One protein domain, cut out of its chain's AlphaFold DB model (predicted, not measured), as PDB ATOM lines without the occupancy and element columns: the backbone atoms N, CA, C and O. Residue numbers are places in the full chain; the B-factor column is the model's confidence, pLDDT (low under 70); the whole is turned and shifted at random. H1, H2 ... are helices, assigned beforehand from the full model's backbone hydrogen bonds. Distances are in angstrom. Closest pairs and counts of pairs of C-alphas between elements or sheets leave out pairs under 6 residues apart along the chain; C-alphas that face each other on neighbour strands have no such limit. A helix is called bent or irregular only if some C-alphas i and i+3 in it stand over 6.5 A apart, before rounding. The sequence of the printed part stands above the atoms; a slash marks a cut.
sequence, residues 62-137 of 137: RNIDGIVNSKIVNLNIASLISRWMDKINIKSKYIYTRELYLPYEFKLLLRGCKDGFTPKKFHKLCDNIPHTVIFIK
ATOM      1  N   ARG A  62     322.864 227.995 387.587       51.75
ATOM      2  CA  ARG A  62     323.527 228.670 386.456       51.75
ATOM      3  C   ARG A  62     323.828 230.154 386.697       51.75
ATOM      4  O   ARG A  62     324.570 230.719 385.916       51.75
ATOM      5  N   ASN A  63     323.339 230.739 387.791       52.72
ATOM      6  CA  ASN A  63     323.504 232.157 388.128       52.72
ATOM      7  C   ASN A  63     323.864 232.316 389.617       52.72
ATOM      8  O   ASN A  63     323.111 232.907 390.376       52.72
ATOM      9  N   ILE A  64     324.954 231.698 390.079       56.12
ATOM     10  CA  ILE A  64     325.397 231.824 391.487       56.12
ATOM     11  C   ILE A  64     326.040 233.199 391.722       56.12
ATOM     12  O   ILE A  64     325.901 233.771 392.806       56.12
ATOM     13  N   ASP A  65     326.697 233.741 390.695       51.12
ATOM     14  CA  ASP A  65     327.327 235.055 390.735       51.12
ATOM     15  C   ASP A  65     326.260 236.143 390.891       51.12
ATOM     16  O   ASP A  65     325.541 236.486 389.956       51.12
ATOM     17  N   GLY A  66     326.143 236.666 392.112       59.03
ATOM     18  CA  GLY A  66     325.318 237.830 392.437       59.03
ATOM     19  C   GLY A  66     324.155 237.578 393.398       59.03
ATOM     20  O   GLY A  66     323.742 238.529 394.051       59.03
ATOM     21  N   ILE A  67     323.668 236.339 393.570       64.81
ATOM     22  CA  ILE A  67     322.488 236.084 394.429       64.81
ATOM     23  C   ILE A  67     322.811 236.293 395.914       64.81
ATOM     24  O   ILE A  67     322.014 236.863 396.652       64.81
ATOM     25  N   VAL A  68     323.979 235.826 396.365       70.38
ATOM     26  CA  VAL A  68     324.431 235.982 397.753       70.38
ATOM     27  C   VAL A  68     325.893 236.401 397.747       70.38
ATOM     28  O   VAL A  68     326.805 235.580 397.680       70.38
ATOM     29  N   ASN A  69     326.137 237.704 397.847       75.50
ATOM     30  CA  ASN A  69     327.482 238.222 398.057       75.50
ATOM     31  C   ASN A  69     327.842 238.088 399.548       75.50
ATOM     32  O   ASN A  69     327.790 239.062 400.297       75.50
ATOM     33  N   SER A  70     328.178 236.885 400.020       76.44
ATOM     34  CA  SER A  70     328.571 236.633 401.416       76.44
ATOM     35  C   SER A  70     329.562 235.464 401.531       76.44
ATOM     36  O   SER A  70     329.571 234.564 400.703       76.44
ATOM     37  N   LYS A  71     330.403 235.480 402.581       79.94
ATOM     38  CA  LYS A  71     331.321 234.374 402.925       79.94
ATOM     39  C   LYS A  71     330.733 233.361 403.920       79.94
ATOM     40  O   LYS A  71     331.319 232.303 404.110       79.94
ATOM     41  N   ILE A  72     329.642 233.706 404.606       84.00
ATOM     42  CA  ILE A  72     329.051 232.898 405.692       84.00
ATOM     43  C   ILE A  72     327.772 232.218 405.202       84.00
ATOM     44  O   ILE A  72     327.580 231.022 405.380       84.00
ATOM     45  N   VAL A  73     326.914 232.995 404.547       85.00
ATOM     46  CA  VAL A  73     325.688 232.538 403.896       85.00
ATOM     47  C   VAL A  73     326.020 232.027 402.502       85.00
ATOM     48  O   VAL A  73     326.576 232.775 401.699       85.00
ATOM     49  N   ASN A  74     325.657 230.776 402.231       83.38
ATOM     50  CA  ASN A  74     325.613 230.195 400.892       83.38
ATOM     51  C   ASN A  74     324.150 230.086 400.417       83.38
ATOM     52  O   ASN A  74     323.217 230.393 401.162       83.38
ATOM     53  N   LEU A  75     323.938 229.626 399.183       81.88
ATOM     54  CA  LEU A  75     322.594 229.531 398.608       81.88
ATOM     55  C   LEU A  75     321.666 228.574 399.376       81.88
ATOM     56  O   LEU A  75     320.473 228.843 399.475       81.88
ATOM     57  N   ASN A  76     322.190 227.489 399.956       81.44
ATOM     58  CA  ASN A  76     321.378 226.547 400.736       81.44
ATOM     59  C   ASN A  76     320.803 227.226 401.985       81.44
ATOM     60  O   ASN A  76     319.618 227.085 402.277       81.44
ATOM     61  N   ILE A  77     321.637 227.999 402.691       84.56
ATOM     62  CA  ILE A  77     321.219 228.783 403.859       84.56
ATOM     63  C   ILE A  77     320.194 229.842 403.441       84.56
ATOM     64  O   ILE A  77     319.155 229.977 404.087       84.56
ATOM     65  N   ALA A  78     320.455 230.560 402.343       87.00
ATOM     66  CA  ALA A  78     319.525 231.553 401.812       87.00
ATOM     67  C   ALA A  78     318.160 230.928 401.483       87.00
ATOM     68  O   ALA A  78     317.128 231.464 401.876       87.00
ATOM     69  N   SER A  79     318.154 229.746 400.861       87.06
ATOM     70  CA  SER A  79     316.921 229.039 400.526       87.06
ATOM     71  C   SER A  79     316.141 228.574 401.747       87.06
ATOM     72  O   SER A  79     314.916 228.698 401.778       87.06
ATOM     73  N   LEU A  80     316.834 228.059 402.764       86.88
ATOM     74  CA  LEU A  80     316.197 227.655 404.012       86.88
ATOM     75  C   LEU A  80     315.468 228.838 404.660       86.88
ATOM     76  O   LEU A  80     314.315 228.709 405.068       86.88
ATOM     77  N   ILE A  81     316.114 230.004 404.681       88.94
ATOM     78  CA  ILE A  81     315.533 231.229 405.235       88.94
ATOM     79  C   ILE A  81     314.367 231.728 404.393       88.94
ATOM     80  O   ILE A  81     313.344 232.092 404.964       88.94
ATOM     81  N   SER A  82     314.459 231.679 403.060       89.94
ATOM     82  CA  SER A  82     313.320 232.003 402.194       89.94
ATOM     83  C   SER A  82     312.105 231.125 402.507       89.94
ATOM     84  O   SER A  82     311.005 231.638 402.688       89.94
ATOM     85  N   ARG A  83     312.304 229.808 402.670       90.00
ATOM     86  CA  ARG A  83     311.219 228.885 403.051       90.00
ATOM     87  C   ARG A  83     310.638 229.216 404.432       90.00
ATOM     88  O   ARG A  83     309.423 229.125 404.600       90.00
ATOM     89  N   TRP A  84     311.473 229.604 405.404       89.06
ATOM     90  CA  TRP A  84     311.012 230.050 406.728       89.06
ATOM     91  C   TRP A  84     310.175 231.327 406.658       89.06
ATOM     92  O   TRP A  84     309.128 231.390 407.300       89.06
ATOM     93  N   MET A  85     310.607 232.313 405.870       89.75
ATOM     94  CA  MET A  85     309.873 233.566 405.669       89.75
ATOM     95  C   MET A  85     308.485 233.312 405.074       89.75
ATOM     96  O   MET A  85     307.497 233.840 405.581       89.75
ATOM     97  N   ASP A  86     308.404 232.427 404.080       91.69
ATOM     98  CA  ASP A  86     307.150 232.070 403.405       91.69
ATOM     99  C   ASP A  86     306.310 231.043 404.163       91.69
ATOM    100  O   ASP A  86     305.253 230.626 403.690       91.69
ATOM    101  N   LYS A  87     306.766 230.619 405.351       88.62
ATOM    102  CA  LYS A  87     306.119 229.587 406.173       88.62
ATOM    103  C   LYS A  87     305.815 228.313 405.376       88.62
ATOM    104  O   LYS A  87     304.849 227.603 405.662       88.62
ATOM    105  N   ILE A  88     306.646 228.008 404.378       85.94
ATOM    106  CA  ILE A  88     306.541 226.764 403.624       85.94
ATOM    107  C   ILE A  88     306.787 225.631 404.608       85.94
ATOM    108  O   ILE A  88     307.759 225.656 405.361       85.94
ATOM    109  N   ASN A  89     305.911 224.627 404.606       77.12
ATOM    110  CA  ASN A  89     306.064 223.477 405.483       77.12
ATOM    111  C   ASN A  89     307.352 222.719 405.117       77.12
ATOM    112  O   ASN A  89     307.412 221.989 404.122       77.12
ATOM    113  N   ILE A  90     308.395 222.920 405.920       72.12
ATOM    114  CA  ILE A  90     309.670 222.225 405.786       72.12
ATOM    115  C   ILE A  90     309.482 220.840 406.382       72.12
ATOM    116  O   ILE A  90     309.718 220.601 407.562       72.12
ATOM    117  N   LYS A  91     309.057 219.910 405.527       71.75
ATOM    118  CA  LYS A  91     308.912 218.500 405.900       71.75
ATOM    119  C   LYS A  91     310.251 217.862 406.279       71.75
ATOM    120  O   LYS A  91     310.252 216.887 407.011       71.75
ATOM    121  N   SER A  92     311.365 218.399 405.772       73.44
ATOM    122  CA  SER A  92     312.725 217.886 405.965       73.44
ATOM    123  C   SER A  92     313.729 219.027 406.112       73.44
ATOM    124  O   SER A  92     313.766 219.928 405.271       73.44
ATOM    125  N   LYS A  93     314.619 218.939 407.109       68.94
ATOM    126  CA  LYS A  93     315.777 219.842 407.269       68.94
ATOM    127  C   LYS A  93     316.675 219.870 406.022       68.94
ATOM    128  O   LYS A  93     317.338 220.872 405.765       68.94
ATOM    129  N   TYR A  94     316.660 218.801 405.229       74.75
ATOM    130  CA  TYR A  94     317.542 218.581 404.086       74.75
ATOM    131  C   TYR A  94     316.878 218.871 402.736       74.75
ATOM    132  O   TYR A  94     317.421 218.526 401.688       74.75
ATOM    133  N   ILE A  95     315.724 219.547 402.727       74.69
ATOM    134  CA  ILE A  95     314.972 219.866 401.501       74.69
ATOM    135  C   ILE A  95     315.791 220.653 400.461       74.69
ATOM    136  O   ILE A  95     315.569 220.509 399.261       74.69
ATOM    137  N   TYR A  96     316.789 221.425 400.904       72.44
ATOM    138  CA  TYR A  96     317.698 222.184 400.037       72.44
ATOM    139  C   TYR A  96     318.571 221.297 399.132       72.44
ATOM    140  O   TYR A  96     319.082 221.770 398.119       72.44
ATOM    141  N   THR A  97     318.749 220.015 399.477       72.94
ATOM    142  CA  THR A  97     319.479 219.052 398.633       72.94
ATOM    143  C   THR A  97     318.699 218.683 397.370       72.94
ATOM    144  O   THR A  97     319.304 218.333 396.358       72.94
ATOM    145  N   ARG A  98     317.367 218.821 397.420       75.94
ATOM    146  CA  ARG A  98     316.433 218.487 396.341       75.94
ATOM    147  C   ARG A  98     316.177 219.684 395.443       75.94
ATOM    148  O   ARG A  98     316.366 219.621 394.234       75.94
ATOM    149  N   GLU A  99     315.777 220.790 396.060       77.19
ATOM    150  CA  GLU A  99     315.321 221.979 395.353       77.19
ATOM    151  C   GLU A  99     315.704 223.237 396.134       77.19
ATOM    152  O   GLU A  99     315.274 223.434 397.280       77.19
ATOM    153  N   LEU A 100     316.466 224.128 395.491       79.19
ATOM    154  CA  LEU A 100     316.609 225.481 396.004       79.19
ATOM    155  C   LEU A 100     315.372 226.313 395.700       79.19
ATOM    156  O   LEU A 100     314.957 226.490 394.560       79.19
ATOM    157  N   TYR A 101     314.865 226.896 396.769       84.31
ATOM    158  CA  TYR A 101     313.799 227.872 396.780       84.31
ATOM    159  C   TYR A 101     314.390 229.246 397.097       84.31
ATOM    160  O   TYR A 101     314.762 229.493 398.242       84.31
ATOM    161  N   LEU A 102     314.534 230.097 396.080       85.44
ATOM    162  CA  LEU A 102     315.129 231.434 396.183       85.44
ATOM    163  C   LEU A 102     314.244 232.473 395.471       85.44
ATOM    164  O   LEU A 102     314.628 232.988 394.423       85.44
ATOM    165  N   PRO A 103     313.046 232.777 395.998       88.81
ATOM    166  CA  PRO A 103     312.174 233.806 395.427       88.81
ATOM    167  C   PRO A 103     312.684 235.233 395.701       88.81
ATOM    168  O   PRO A 103     312.170 236.188 395.122       88.81
ATOM    169  N   TYR A 104     313.682 235.385 396.581       86.06
ATOM    170  CA  TYR A 104     314.194 236.667 397.055       86.06
ATOM    171  C   TYR A 104     315.611 236.952 396.561       86.06
ATOM    172  O   TYR A 104     316.472 236.071 396.524       86.06
ATOM    173  N   GLU A 105     315.873 238.224 396.270       86.00
ATOM    174  CA  GLU A 105     317.222 238.743 396.064       86.00
ATOM    175  C   GLU A 105     317.818 239.174 397.414       86.00
ATOM    176  O   GLU A 105     317.298 240.073 398.079       86.00
ATOM    177  N   PHE A 106     318.926 238.555 397.829       86.31
ATOM    178  CA  PHE A 106     319.593 238.882 399.089       86.31
ATOM    179  C   PHE A 106     320.663 239.957 398.879       86.31
ATOM    180  O   PHE A 106     321.791 239.681 398.463       86.31
ATOM    181  N   LYS A 107     320.330 241.201 399.227       88.81
ATOM    182  CA  LYS A 107     321.263 242.333 399.147       88.81
ATOM    183  C   LYS A 107     322.112 242.423 400.410       88.81
ATOM    184  O   LYS A 107     321.598 242.515 401.522       88.81
ATOM    185  N   LEU A 108     323.433 242.423 400.239       89.50
ATOM    186  CA  LEU A 108     324.357 242.620 401.352       89.50
ATOM    187  C   LEU A 108     324.351 244.089 401.795       89.50
ATOM    188  O   LEU A 108     324.795 244.954 401.044       89.50
ATOM    189  N   LEU A 109     323.938 244.335 403.039       92.25
ATOM    190  CA  LEU A 109     323.950 245.667 403.656       92.25
ATOM    191  C   LEU A 109     325.251 245.949 404.418       92.25
ATOM    192  O   LEU A 109     325.868 246.998 404.247       92.25
ATOM    193  N   LEU A 110     325.684 244.993 405.242       92.06
ATOM    194  CA  LEU A 110     326.865 245.104 406.096       92.06
ATOM    195  C   LEU A 110     327.602 243.767 406.133       92.06
ATOM    196  O   LEU A 110     327.001 242.713 406.349       92.06
ATOM    197  N   ARG A 111     328.926 243.809 405.987       90.81
ATOM    198  CA  ARG A 111     329.805 242.667 406.243       90.81
ATOM    199  C   ARG A 111     330.940 243.104 407.148       90.81
ATOM    200  O   ARG A 111     331.780 243.886 406.726       90.81
ATOM    201  N   GLY A 112     331.042 242.540 408.348       88.88
ATOM    202  CA  GLY A 112     332.026 243.011 409.328       88.88
ATOM    203  C   GLY A 112     333.485 242.985 408.853       88.88
ATOM    204  O   GLY A 112     334.234 243.904 409.163       88.88
ATOM    205  N   CYS A 113     333.882 242.027 408.003       88.06
ATOM    206  CA  CYS A 113     335.234 242.015 407.422       88.06
ATOM    207  C   CYS A 113     335.495 243.101 406.358       88.06
ATOM    208  O   CYS A 113     336.647 243.329 406.013       88.06
ATOM    209  N   LYS A 114     334.450 243.748 405.824       89.56
ATOM    210  CA  LYS A 114     334.541 244.862 404.863       89.56
ATOM    211  C   LYS A 114     334.251 246.210 405.529       89.56
ATOM    212  O   LYS A 114     334.918 247.195 405.243       89.56
ATOM    213  N   ASP A 115     333.246 246.247 406.396       90.94
ATOM    214  CA  ASP A 115     332.645 247.473 406.920       90.94
ATOM    215  C   ASP A 115     333.017 247.759 408.385       90.94
ATOM    216  O   ASP A 115     332.804 248.878 408.856       90.94
ATOM    217  N   GLY A 116     333.583 246.776 409.094       90.50
ATOM    218  CA  GLY A 116     333.832 246.811 410.536       90.50
ATOM    219  C   GLY A 116     332.611 246.410 411.376       90.50
ATOM    220  O   GLY A 116     331.497 246.286 410.873       90.50
ATOM    221  N   PHE A 117     332.827 246.218 412.682       86.75
ATOM    222  CA  PHE A 117     331.816 245.745 413.645       86.75
ATOM    223  C   PHE A 117     331.391 246.817 414.667       86.75
ATOM    224  O   PHE A 117     331.043 246.506 415.801       86.75
ATOM    225  N   THR A 118     331.442 248.103 414.307       94.06
ATOM    226  CA  THR A 118     331.054 249.161 415.254       94.06
ATOM    227  C   THR A 118     329.533 249.362 415.270       94.06
ATOM    228  O   THR A 118     328.923 249.408 414.197       94.06
ATOM    229  N   PRO A 119     328.904 249.578 416.446       94.75
ATOM    230  CA  PRO A 119     327.468 249.865 416.534       94.75
ATOM    231  C   PRO A 119     327.050 251.050 415.658       94.75
ATOM    232  O   PRO A 119     326.060 250.989 414.941       94.75
ATOM    233  N   LYS A 120     327.875 252.104 415.615       96.00
ATOM    234  CA  LYS A 120     327.650 253.278 414.758       96.00
ATOM    235  C   LYS A 120     327.534 252.911 413.274       96.00
ATOM    236  O   LYS A 120     326.711 253.482 412.563       96.00
ATOM    237  N   LYS A 121     328.370 251.987 412.787       95.06
ATOM    238  CA  LYS A 121     328.332 251.534 411.393       95.06
ATOM    239  C   LYS A 121     327.103 250.669 411.122       95.06
ATOM    240  O   LYS A 121     326.493 250.846 410.072       95.06
ATOM    241  N   PHE A 122     326.741 249.795 412.063       93.69
ATOM    242  CA  PHE A 122     325.525 248.987 411.989       93.69
ATOM    243  C   PHE A 122     324.284 249.877 411.871       93.69
ATOM    244  O   PHE A 122     323.575 249.787 410.876       93.69
ATOM    245  N   HIS A 123     324.100 250.814 412.804       94.62
ATOM    246  CA  HIS A 123     322.965 251.738 412.792       94.62
ATOM    247  C   HIS A 123     322.908 252.572 411.508       94.62
ATOM    248  O   HIS A 123     321.866 252.686 410.871       94.62
ATOM    249  N   LYS A 124     324.060 253.063 411.029       95.19
ATOM    250  CA  LYS A 124     324.135 253.810 409.763       95.19
ATOM    251  C   LYS A 124     323.672 253.004 408.537       95.19
ATOM    252  O   LYS A 124     323.184 253.611 407.589       95.19
ATOM    253  N   LEU A 125     323.918 251.693 408.500       94.31
ATOM    254  CA  LEU A 125     323.677 250.861 407.313       94.31
ATOM    255  C   LEU A 125     322.412 250.007 407.387       94.31
ATOM    256  O   LEU A 125     321.953 249.575 406.336       94.31
ATOM    257  N   CYS A 126     321.883 249.740 408.581       93.31
ATOM    258  CA  CYS A 126     320.814 248.764 408.788       93.31
ATOM    259  C   CYS A 126     319.541 249.356 409.413       93.31
ATOM    260  O   CYS A 126     318.487 248.727 409.308       93.31
ATOM    261  N   ASP A 127     319.603 250.523 410.067       94.81
ATOM    262  CA  ASP A 127     318.426 251.085 410.738       94.81
ATOM    263  C   ASP A 127     317.310 251.406 409.738       94.81
ATOM    264  O   ASP A 127     317.550 251.927 408.648       94.81
ATOM    265  N   ASN A 128     316.070 251.120 410.142       94.50
ATOM    266  CA  ASN A 128     314.853 251.350 409.357       94.50
ATOM    267  C   ASN A 128     314.800 250.610 408.009       94.50
ATOM    268  O   ASN A 128     313.967 250.945 407.166       94.50
ATOM    269  N   ILE A 129     315.639 249.588 407.802       94.31
ATOM    270  CA  ILE A 129     315.555 248.718 406.627       94.31
ATOM    271  C   ILE A 129     314.676 247.505 406.971       94.31
ATOM    272  O   ILE A 129     315.099 246.634 407.743       94.31
ATOM    273  N   PRO A 130     313.444 247.425 406.431       91.94
ATOM    274  CA  PRO A 130     312.541 246.321 406.720       91.94
ATOM    275  C   PRO A 130     313.062 245.010 406.115       91.94
ATOM    276  O   PRO A 130     313.861 245.014 405.181       91.94
ATOM    277  N   HIS A 131     312.576 243.880 406.635       90.38
ATOM    278  CA  HIS A 131     312.901 242.536 406.133       90.38
ATOM    279  C   HIS A 131     314.406 242.202 406.145       90.38
ATOM    280  O   HIS A 131     314.905 241.458 405.301       90.38
ATOM    281  N   THR A 132     315.129 242.732 407.133       92.44
ATOM    282  CA  THR A 132     316.557 242.464 407.328       92.44
ATOM    283  C   THR A 132     316.773 241.173 408.117       92.44
ATOM    284  O   THR A 132     316.169 240.968 409.169       92.44
ATOM    285  N   VAL A 133     317.681 240.319 407.638       91.62
ATOM    286  CA  VAL A 133     318.139 239.111 408.342       91.62
ATOM    287  C   VAL A 133     319.605 239.281 408.728       91.62
ATOM    288  O   VAL A 133     320.426 239.691 407.907       91.62
ATOM    289  N   ILE A 134     319.940 238.959 409.978       91.44
ATOM    290  CA  ILE A 134     321.294 239.099 410.526       91.44
ATOM    291  C   ILE A 134     321.894 237.713 410.748       91.44
ATOM    292  O   ILE A 134     321.270 236.845 411.354       91.44
ATOM    293  N   PHE A 135     323.130 237.529 410.287       89.81
ATOM    294  CA  PHE A 135     323.911 236.314 410.496       89.81
ATOM    295  C   PHE A 135     325.151 236.635 411.317       89.81
ATOM    296  O   PHE A 135     325.882 237.575 411.000       89.81
ATOM    297  N   ILE A 136     325.399 235.825 412.340       88.50
ATOM    298  CA  ILE A 136     326.546 235.948 413.240       88.50
ATOM    299  C   ILE A 136     327.304 234.617 413.189       88.50
ATOM    300  O   ILE A 136     326.678 233.557 413.220       88.50
ATOM    301  N   LYS A 137     328.631 234.681 413.047       85.00
ATOM    302  CA  LYS A 137     329.547 233.535 413.029       85.00
ATOM    303  C   LYS A 137     330.719 233.814 413.952       85.00
ATOM    304  O   LYS A 137     331.194 234.972 413.912       85.00
TER     305      LYS A 137
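What this domain is: This is residues 62 to 137 of the 137 residues of an uncharacterized protein of Rhizophagus irregularis (strain DAOM 197198w) (UniProt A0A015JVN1). This is a domain of little regular structure, drawn out lengthwise, with H1 toward one end, the short H2 and H3 near each other toward the other, and a long unnamed link between. The 76 printed residues hold H1, H2 and H3 in that order and no named strand; the class is all helix, with only 23 residues in named elements. It is only just loose, close to compact: the radius of gyration of the C-alphas is 13.9 A, and the spans are 40 by 26 by 21 A.

Where its parts are: Residues 62 to 74 hold no named element. H1, residues 75 to 85, begins at C-alpha 75 (322.594, 229.531, 398.608) and is 15.1 A long. H2 is residues 112 to 115, 5.1 A. H3, residues 119 to 126, is 10.3 A long and ends at C-alpha 126 (320.814, 248.764, 408.788).

How they stand to each other: H1 is apart from H2 and H3. H2 and H3 are close but not clearly touching; their closest C-alphas, of Asp 115 and Lys 121, are 7.4 A apart. Every O i to N i+4 pair is within hydrogen-bond range in H1 and H3; H2 is too short for one.

The domain as a whole: The C-alphas farthest apart, of Arg 98 and Lys 120, are 40.9 A apart. The printed part has no cut. The link from H1 to H2 is long, 26 residues. Residues 62 to 67 and 93 have pLDDT under 70.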